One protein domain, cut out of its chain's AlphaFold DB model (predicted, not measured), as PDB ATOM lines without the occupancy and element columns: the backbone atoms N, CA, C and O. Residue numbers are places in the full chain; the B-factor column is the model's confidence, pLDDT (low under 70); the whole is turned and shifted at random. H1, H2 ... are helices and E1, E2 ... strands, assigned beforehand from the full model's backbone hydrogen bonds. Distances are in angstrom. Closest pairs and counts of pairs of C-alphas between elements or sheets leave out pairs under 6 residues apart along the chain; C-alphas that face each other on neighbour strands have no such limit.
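This is residues 3 to 44 and 65 to 87 of the 270 residues of the protein "Hypothetical protein" of Rotaria sp. Silwood1 (UniProt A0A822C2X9). Two arms make the length here: the strand hairpin E2 and E3, whose tip, residues 16 to 21, sticks out free at one end, and the long helix H2, which runs toward the other end. Short H1 sits between them, with the small parallel pair E1 and E4 on H2's side of the hairpin and H3 nearest the middle, in loose company with H1 and H2. The printed part has 65 residues, in the order E1 H1 E2 E3 H2 E4 H3, and is mixed, helices and strands. It is only just compact, close to loose, with a radius of gyration of the C-alphas of 12.9 A and spans of 47 by 21 by 18 A.

Start at E1, residues 3 to 5, parallel to E4, residues 66 to 69; look for N 4 and O 67, 2.9 A apart. H1, residues 6 to 10, touches H2, residues 28 to 43, through H2's residues 28 to 31 alone; the closest C-alphas, of Val 10 and Tyr 31, are 5.9 A apart. E2, residues 12 to 16, and E3, residues 21 to 25, form an antiparallel hairpin, with N 13 and O 24 at 2.8 A. H3, residues 73 to 82, is close to but not clearly touching H2, at a steep tilt of 48 degrees, the same way; their closest C-alphas, of Arg 35 and Asp 82, are 7.0 A apart. E1 and H2 are apart. Every O i to N i+4 pair is within hydrogen-bond range in H1 and H3, and 10 of 12 in H2.

Find C-alpha 3, where E1 begins, at (492.288, 323.596, 366.065). H2 runs 23.3 A from C-alpha 28 at (500.740, 341.436, 365.788), E3 13.7 A, E2 12.3 A, and H3 14.0 A to C-alpha 82 at (504.437, 334.617, 376.612).

The farthest C-alphas, of Gln 18 and Glu 44, are 47.1 A apart. Residues 45 to 64 are not printed, and C-alphas 44 and 65 are 13.3 A apart across this cut. No link printed whole is long. Look for pLDDT under 70 at residues 15 to 22, 41 to 44 and 65.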
ATOM      1  N   ILE A   3     490.908 323.804 366.518       75.56
ATOM      2  CA  ILE A   3     492.288 323.596 366.065       75.56
ATOM      3  C   ILE A   3     492.713 324.829 365.274       75.56
ATOM      4  O   ILE A   3     492.014 325.228 364.343       75.56
ATOM      5  N   PHE A   4     493.846 325.417 365.640       77.31
ATOM      6  CA  PHE A   4     494.393 326.605 364.996       77.31
ATOM      7  C   PHE A   4     495.803 326.327 364.475       77.31
ATOM      8  O   PHE A   4     496.654 325.869 365.233       77.31
ATOM      9  N   ASP A   5     496.053 326.633 363.201       82.62
ATOM     10  CA  ASP A   5     497.408 326.745 362.648       82.62
ATOM     11  C   ASP A   5     497.882 328.190 362.839       82.62
ATOM     12  O   ASP A   5     497.434 329.105 362.143       82.62
ATOM     13  N   ILE A   6     498.726 328.407 363.844       82.19
ATOM     14  CA  ILE A   6     499.097 329.752 364.291       82.19
ATOM     15  C   ILE A   6     500.042 330.422 363.294       82.19
ATOM     16  O   ILE A   6     499.927 331.629 363.083       82.19
ATOM     17  N   ASP A   7     500.921 329.662 362.635       78.62
ATOM     18  CA  ASP A   7     501.855 330.217 361.650       78.62
ATOM     19  C   ASP A   7     501.098 330.869 360.488       78.62
ATOM     20  O   ASP A   7     501.425 331.979 360.065       78.62
ATOM     21  N   SER A   8     500.036 330.205 360.026       79.94
ATOM     22  CA  SER A   8     499.175 330.683 358.940       79.94
ATOM     23  C   SER A   8     498.355 331.921 359.327       79.94
ATOM     24  O   SER A   8     498.045 332.750 358.474       79.94
ATOM     25  N   LEU A   9     497.992 332.060 360.605       77.56
ATOM     26  CA  LEU A   9     497.167 333.165 361.107       77.56
ATOM     27  C   LEU A   9     497.985 334.424 361.397       77.56
ATOM     28  O   LEU A   9     497.582 335.539 361.060       77.56
ATOM     29  N   VAL A  10     499.116 334.243 362.072       77.94
ATOM     30  CA  VAL A  10     499.951 335.344 362.550       77.94
ATOM     31  C   VAL A  10     500.877 335.839 361.441       77.94
ATOM     32  O   VAL A  10     501.106 337.045 361.361       77.94
ATOM     33  N   MET A  11     501.317 334.930 360.559       76.38
ATOM     34  CA  MET A  11     502.310 335.135 359.503       76.38
ATOM     35  C   MET A  11     503.642 335.681 360.042       76.38
ATOM     36  O   MET A  11     503.700 336.604 360.854       76.38
ATOM     37  N   LEU A  12     504.748 335.101 359.587       75.62
ATOM     38  CA  LEU A  12     506.082 335.556 359.961       75.62
ATOM     39  C   LEU A  12     506.740 336.218 358.760       75.62
ATOM     40  O   LEU A  12     506.852 335.616 357.694       75.62
ATOM     41  N   ASN A  13     507.194 337.450 358.950       74.19
ATOM     42  CA  ASN A  13     508.065 338.130 358.010       74.19
ATOM     43  C   ASN A  13     509.508 337.813 358.389       74.19
ATOM     44  O   ASN A  13     510.007 338.271 359.420       74.19
ATOM     45  N   ILE A  14     510.160 337.034 357.534       75.12
ATOM     46  CA  ILE A  14     511.586 336.739 357.618       75.12
ATOM     47  C   ILE A  14     512.288 337.727 356.690       75.12
ATOM     48  O   ILE A  14     512.046 337.735 355.485       75.12
ATOM     49  N   SER A  15     513.099 338.609 357.263       66.81
ATOM     50  CA  SER A  15     513.967 339.504 356.503       66.81
ATOM     51  C   SER A  15     515.392 338.986 356.598       66.81
ATOM     52  O   SER A  15     516.035 339.099 357.647       66.81
ATOM     53  N   ASP A  16     515.865 338.424 355.492       61.03
ATOM     54  CA  ASP A  16     517.241 337.974 355.336       61.03
ATOM     55  C   ASP A  16     518.087 339.144 354.826       61.03
ATOM     56  O   ASP A  16     517.977 339.568 353.674       61.03
ATOM     57  N   SER A  17     518.928 339.696 355.698       55.38
ATOM     58  CA  SER A  17     520.007 340.596 355.291       55.38
ATOM     59  C   SER A  17     521.326 339.826 355.232       55.38
ATOM     60  O   SER A  17     521.484 338.808 355.902       55.38
ATOM     61  N   GLN A  18     522.304 340.324 354.466       42.66
ATOM     62  CA  GLN A  18     523.624 339.682 354.330       42.66
ATOM     63  C   GLN A  18     524.364 339.490 355.668       42.66
ATOM     64  O   GLN A  18     525.304 338.706 355.737       42.66
ATOM     65  N   THR A  19     523.961 340.207 356.719       43.62
ATOM     66  CA  THR A  19     524.620 340.212 358.030       43.62
ATOM     67  C   THR A  19     523.727 339.737 359.173       43.62
ATOM     68  O   THR A  19     524.242 339.415 360.240       43.62
ATOM     69  N   SER A  20     522.405 339.679 358.989       48.97
ATOM     70  CA  SER A  20     521.478 339.201 360.019       48.97
ATOM     71  C   SER A  20     520.144 338.732 359.438       48.97
ATOM     72  O   SER A  20     519.571 339.368 358.550       48.97
ATOM     73  N   GLN A  21     519.628 337.636 359.984       59.31
ATOM     74  CA  GLN A  21     518.257 337.197 359.765       59.31
ATOM     75  C   GLN A  21     517.390 337.778 360.883       59.31
ATOM     76  O   GLN A  21     517.655 337.550 362.063       59.31
ATOM     77  N   SER A  22     516.365 338.548 360.522       68.56
ATOM     78  CA  SER A  22     515.389 339.074 361.478       68.56
ATOM     79  C   SER A  22     514.017 338.473 361.202       68.56
ATOM     80  O   SER A  22     513.561 338.430 360.060       68.56
ATOM     81  N   VAL A  23     513.365 337.972 362.252       74.50
ATOM     82  CA  VAL A  23     512.026 337.380 362.178       74.50
ATOM     83  C   VAL A  23     511.066 338.282 362.936       74.50
ATOM     84  O   VAL A  23     511.314 338.637 364.087       74.50
ATOM     85  N   SER A  24     509.970 338.668 362.291       77.69
ATOM     86  CA  SER A  24     508.941 339.520 362.885       77.69
ATOM     87  C   SER A  24     507.545 338.962 362.635       77.69
ATOM     88  O   SER A  24     507.301 338.256 361.659       77.69
ATOM     89  N   ILE A  25     506.623 339.272 363.543       82.44
ATOM     90  CA  ILE A  25     505.215 338.896 363.424       82.44
ATOM     91  C   ILE A  25     504.498 339.912 362.534       82.44
ATOM     92  O   ILE A  25     504.432 341.096 362.867       82.44
ATOM     93  N   SER A  26     503.906 339.443 361.437       77.75
ATOM     94  CA  SER A  26     503.205 340.300 360.477       77.75
ATOM     95  C   SER A  26     501.843 340.755 361.008       77.75
ATOM     96  O   SER A  26     501.468 341.915 360.844       77.75
ATOM     97  N   ASN A  27     501.107 339.877 361.698       79.81
ATOM     98  CA  ASN A  27     499.804 340.179 362.294       79.81
ATOM     99  C   ASN A  27     499.868 340.221 363.829       79.81
ATOM    100  O   ASN A  27     499.342 339.360 364.541       79.81
ATOM    101  N   ILE A  28     500.508 341.271 364.347       81.88
ATOM    102  CA  ILE A  28     500.740 341.436 365.788       81.88
ATOM    103  C   ILE A  28     499.446 341.535 366.605       81.88
ATOM    104  O   ILE A  28     499.388 341.052 367.733       81.88
ATOM    105  N   ARG A  29     498.379 342.109 366.035       82.94
ATOM    106  CA  ARG A  29     497.085 342.248 366.722       82.94
ATOM    107  C   ARG A  29     496.437 340.892 366.974       82.94
ATOM    108  O   ARG A  29     495.930 340.649 368.067       82.94
ATOM    109  N   LEU A  30     496.470 340.007 365.978       80.81
ATOM    110  CA  LEU A  30     495.928 338.662 366.126       80.81
ATOM    111  C   LEU A  30     496.769 337.828 367.096       80.81
ATOM    112  O   LEU A  30     496.205 337.129 367.934       80.81
ATOM    113  N   TYR A  31     498.096 337.963 367.043       82.44
ATOM    114  CA  TYR A  31     498.992 337.341 368.017       82.44
ATOM    115  C   TYR A  31     498.661 337.761 369.458       82.44
ATOM    116  O   TYR A  31     498.458 336.906 370.316       82.44
ATOM    117  N   GLN A  32     498.522 339.068 369.712       83.62
ATOM    118  CA  GLN A  32     498.135 339.593 371.026       83.62
ATOM    119  C   GLN A  32     496.781 339.043 371.480       83.62
ATOM    120  O   GLN A  32     496.647 338.608 372.619       83.62
ATOM    121  N   PHE A  33     495.789 338.997 370.588       84.00
ATOM    122  CA  PHE A  33     494.483 338.425 370.909       84.00
ATOM    123  C   PHE A  33     494.581 336.948 371.320       84.00
ATOM    124  O   PHE A  33     494.013 336.558 372.340       84.00
ATOM    125  N   ILE A  34     495.317 336.131 370.559       82.88
ATOM    126  CA  ILE A  34     495.521 334.705 370.857       82.88
ATOM    127  C   ILE A  34     496.231 334.540 372.202       82.88
ATOM    128  O   ILE A  34     495.769 333.768 373.043       82.88
ATOM    129  N   ARG A  35     497.306 335.301 372.433       86.00
ATOM    130  CA  ARG A  35     498.066 335.312 373.689       86.00
ATOM    131  C   ARG A  35     497.171 335.606 374.888       86.00
ATOM    132  O   ARG A  35     497.151 334.823 375.834       86.00
ATOM    133  N   GLU A  36     496.407 336.697 374.841       82.50
ATOM    134  CA  GLU A  36     495.513 337.079 375.939       82.50
ATOM    135  C   GLU A  36     494.446 336.008 376.186       82.50
ATOM    136  O   GLU A  36     494.209 335.621 377.329       82.50
ATOM    137  N   LYS A  37     493.860 335.438 375.123       81.81
ATOM    138  CA  LYS A  37     492.887 334.347 375.265       81.81
ATOM    139  C   LYS A  37     493.488 333.113 375.928       81.81
ATOM    140  O   LYS A  37     492.858 332.566 376.831       81.81
ATOM    141  N   CYS A  38     494.704 332.724 375.553       79.00
ATOM    142  CA  CYS A  38     495.406 331.603 376.174       79.00
ATOM    143  C   CYS A  38     495.688 331.852 377.661       79.00
ATOM    144  O   CYS A  38     495.428 330.969 378.473       79.00
ATOM    145  N   LYS A  39     496.134 333.059 378.033       78.81
ATOM    146  CA  LYS A  39     496.349 333.431 379.443       78.81
ATOM    147  C   LYS A  39     495.063 333.359 380.258       78.81
ATOM    148  O   LYS A  39     495.041 332.780 381.339       78.81
ATOM    149  N   THR A  40     493.974 333.919 379.730       70.06
ATOM    150  CA  THR A  40     492.685 333.942 380.438       70.06
ATOM    151  C   THR A  40     492.031 332.565 380.544       70.06
ATOM    152  O   THR A  40     491.365 332.294 381.539       70.06
ATOM    153  N   ALA A  41     492.268 331.669 379.579       65.88
ATOM    154  CA  ALA A  41     491.718 330.314 379.595       65.88
ATOM    155  C   ALA A  41     492.222 329.480 380.789       65.88
ATOM    156  O   ALA A  41     491.510 328.599 381.264       65.88
ATOM    157  N   VAL A  42     493.413 329.786 381.315       56.00
ATOM    158  CA  VAL A  42     493.957 329.153 382.529       56.00
ATOM    159  C   VAL A  42     493.222 329.626 383.798       56.00
ATOM    160  O   VAL A  42     493.147 328.891 384.782       56.00
ATOM    161  N   VAL A  43     492.647 330.834 383.791       51.00
ATOM    162  CA  VAL A  43     492.020 331.467 384.969       51.00
ATOM    163  C   VAL A  43     490.568 331.019 385.182       51.00
ATOM    164  O   VAL A  43     490.127 330.915 386.327       51.00
ATOM    165  N   GLU A  44     489.833 330.667 384.122       50.09
ATOM    166  CA  GLU A  44     488.418 330.245 384.210       50.09
ATOM    167  C   GLU A  44     488.195 328.923 384.983       50.09
ATOM    168  O   GLU A  44     487.060 328.562 385.283       50.09
ATOM    169  N   TRP A  65     488.283 321.999 374.496       69.94
ATOM    170  CA  TRP A  65     489.653 321.786 374.047       69.94
ATOM    171  C   TRP A  65     490.031 322.760 372.930       69.94
ATOM    172  O   TRP A  65     489.307 322.875 371.933       69.94
ATOM    173  N   MET A  66     491.178 323.420 373.079       72.88
ATOM    174  CA  MET A  66     491.830 324.202 372.031       72.88
ATOM    175  C   MET A  66     493.198 323.589 371.741       72.88
ATOM    176  O   MET A  66     493.995 323.385 372.651       72.88
ATOM    177  N   VAL A  67     493.461 323.303 370.471       76.38
ATOM    178  CA  VAL A  67     494.731 322.777 369.980       76.38
ATOM    179  C   VAL A  67     495.360 323.842 369.097       76.38
ATOM    180  O   VAL A  67     494.737 324.327 368.156       76.38
ATOM    181  N   MET A  68     496.596 324.211 369.406       80.94
ATOM    182  CA  MET A  68     497.372 325.158 368.614       80.94
ATOM    183  C   MET A  68     498.537 324.417 367.976       80.94
ATOM    184  O   MET A  68     499.296 323.733 368.660       80.94
ATOM    185  N   ILE A  69     498.662 324.549 366.664       83.62
ATOM    186  CA  ILE A  69     499.756 323.997 365.879       83.62
ATOM    187  C   ILE A  69     500.683 325.163 365.552       83.62
ATOM    188  O   ILE A  69     500.257 326.137 364.931       83.62
ATOM    189  N   VAL A  70     501.934 325.062 366.007       83.94
ATOM    190  CA  VAL A  70     502.991 326.045 365.745       83.94
ATOM    191  C   VAL A  70     504.217 325.299 365.232       83.94
ATOM    192  O   VAL A  70     504.898 324.596 365.980       83.94
ATOM    193  N   LYS A  71     504.460 325.411 363.932       82.31
ATOM    194  CA  LYS A  71     505.558 324.794 363.188       82.31
ATOM    195  C   LYS A  71     506.826 325.626 363.319       82.31
ATOM    196  O   LYS A  71     507.906 325.055 363.436       82.31
ATOM    197  N   HIS A  72     506.722 326.958 363.304       81.81
ATOM    198  CA  HIS A  72     507.903 327.808 363.346       81.81
ATOM    199  C   HIS A  72     508.479 327.904 364.766       81.81
ATOM    200  O   HIS A  72     507.821 328.385 365.690       81.81
ATOM    201  N   GLN A  73     509.749 327.517 364.924       78.62
ATOM    202  CA  GLN A  73     510.449 327.448 366.214       78.62
ATOM    203  C   GLN A  73     510.372 328.760 367.012       78.62
ATOM    204  O   GLN A  73     509.992 328.753 368.178       78.62
ATOM    205  N   PHE A  74     510.692 329.893 366.371       82.94
ATOM    206  CA  PHE A  74     510.644 331.212 367.015       82.94
ATOM    207  C   PHE A  74     509.259 331.525 367.595       82.94
ATOM    208  O   PHE A  74     509.153 331.874 368.765       82.94
ATOM    209  N   LEU A  75     508.201 331.361 366.796       80.38
ATOM    210  CA  LEU A  75     506.838 331.665 367.216       80.38
ATOM    211  C   LEU A  75     506.359 330.706 368.306       80.38
ATOM    212  O   LEU A  75     505.655 331.126 369.218       80.38
ATOM    213  N   ARG A  76     506.774 329.437 368.240       83.81
ATOM    214  CA  ARG A  76     506.478 328.440 369.271       83.81
ATOM    215  C   ARG A  76     507.094 328.834 370.608       83.81
ATOM    216  O   ARG A  76     506.384 328.846 371.607       83.81
ATOM    217  N   ASN A  77     508.381 329.170 370.616       82.12
ATOM    218  CA  ASN A  77     509.095 329.558 371.830       82.12
ATOM    219  C   ASN A  77     508.525 330.857 372.400       82.12
ATOM    220  O   ASN A  77     508.168 330.894 373.570       82.12
ATOM    221  N   LEU A  78     508.329 331.864 371.543       84.88
ATOM    222  CA  LEU A  78     507.735 333.136 371.934       84.88
ATOM    223  C   LEU A  78     506.353 332.939 372.567       84.88
ATOM    224  O   LEU A  78     506.105 333.479 373.637       84.88
ATOM    225  N   LEU A  79     505.479 332.141 371.944       84.19
ATOM    226  CA  LEU A  79     504.135 331.887 372.459       84.19
ATOM    227  C   LEU A  79     504.169 331.123 373.787       84.19
ATOM    228  O   LEU A  79     503.417 331.475 374.690       84.19
ATOM    229  N   ILE A  80     505.020 330.096 373.907       84.38
ATOM    230  CA  ILE A  80     505.194 329.327 375.148       84.38
ATOM    231  C   ILE A  80     505.637 330.244 376.288       84.38
ATOM    232  O   ILE A  80     505.035 330.195 377.360       84.38
ATOM    233  N   ASP A  81     506.651 331.071 376.047       84.31
ATOM    234  CA  ASP A  81     507.190 331.987 377.046       84.31
ATOM    235  C   ASP A  81     506.146 333.047 377.412       84.31
ATOM    236  O   ASP A  81     505.905 333.316 378.587       84.31
ATOM    237  N   ASP A  82     505.449 333.592 376.410       84.50
ATOM    238  CA  ASP A  82     504.437 334.617 376.612       84.50
ATOM    239  C   ASP A  82     503.256 334.131 377.445       84.50
ATOM    240  O   ASP A  82     502.769 334.903 378.266       84.50
ATOM    241  N   ILE A  83     502.771 332.904 377.227       84.06
ATOM    242  CA  ILE A  83     501.626 332.331 377.959       84.06
ATOM    243  C   ILE A  83     502.052 331.522 379.193       84.06
ATOM    244  O   ILE A  83     501.194 330.916 379.833       84.06
ATOM    245  N   GLU A  84     503.350 331.505 379.511       80.56
ATOM    246  CA  GLU A  84     503.950 330.736 380.610       80.56
ATOM    247  C   GLU A  84     503.589 329.239 380.550       80.56
ATOM    248  O   GLU A  84     503.340 328.577 381.563       80.56
ATOM    249  N   PHE A  85     503.532 328.679 379.337       79.75
ATOM    250  CA  PHE A  85     503.153 327.284 379.153       79.75
ATOM    251  C   PHE A  85     504.225 326.359 379.728       79.75
ATOM    252  O   PHE A  85     505.409 326.447 379.397       79.75
ATOM    253  N   LYS A  86     503.806 325.407 380.565       78.62
ATOM    254  CA  LYS A  86     504.732 324.445 381.161       78.62
ATOM    255  C   LYS A  86     505.243 323.475 380.093       78.62
ATOM    256  O   LYS A  86     504.525 322.567 379.677       78.62
ATOM    257  N   LYS A  87     506.503 323.650 379.685       76.69
ATOM    258  CA  LYS A  87     507.193 322.740 378.762       76.69
ATOM    259  C   LYS A  87     507.298 321.333 379.359       76.69
ATOM    260  O   LYS A  87     507.517 321.160 380.561       76.69
TER     261      LYS A  87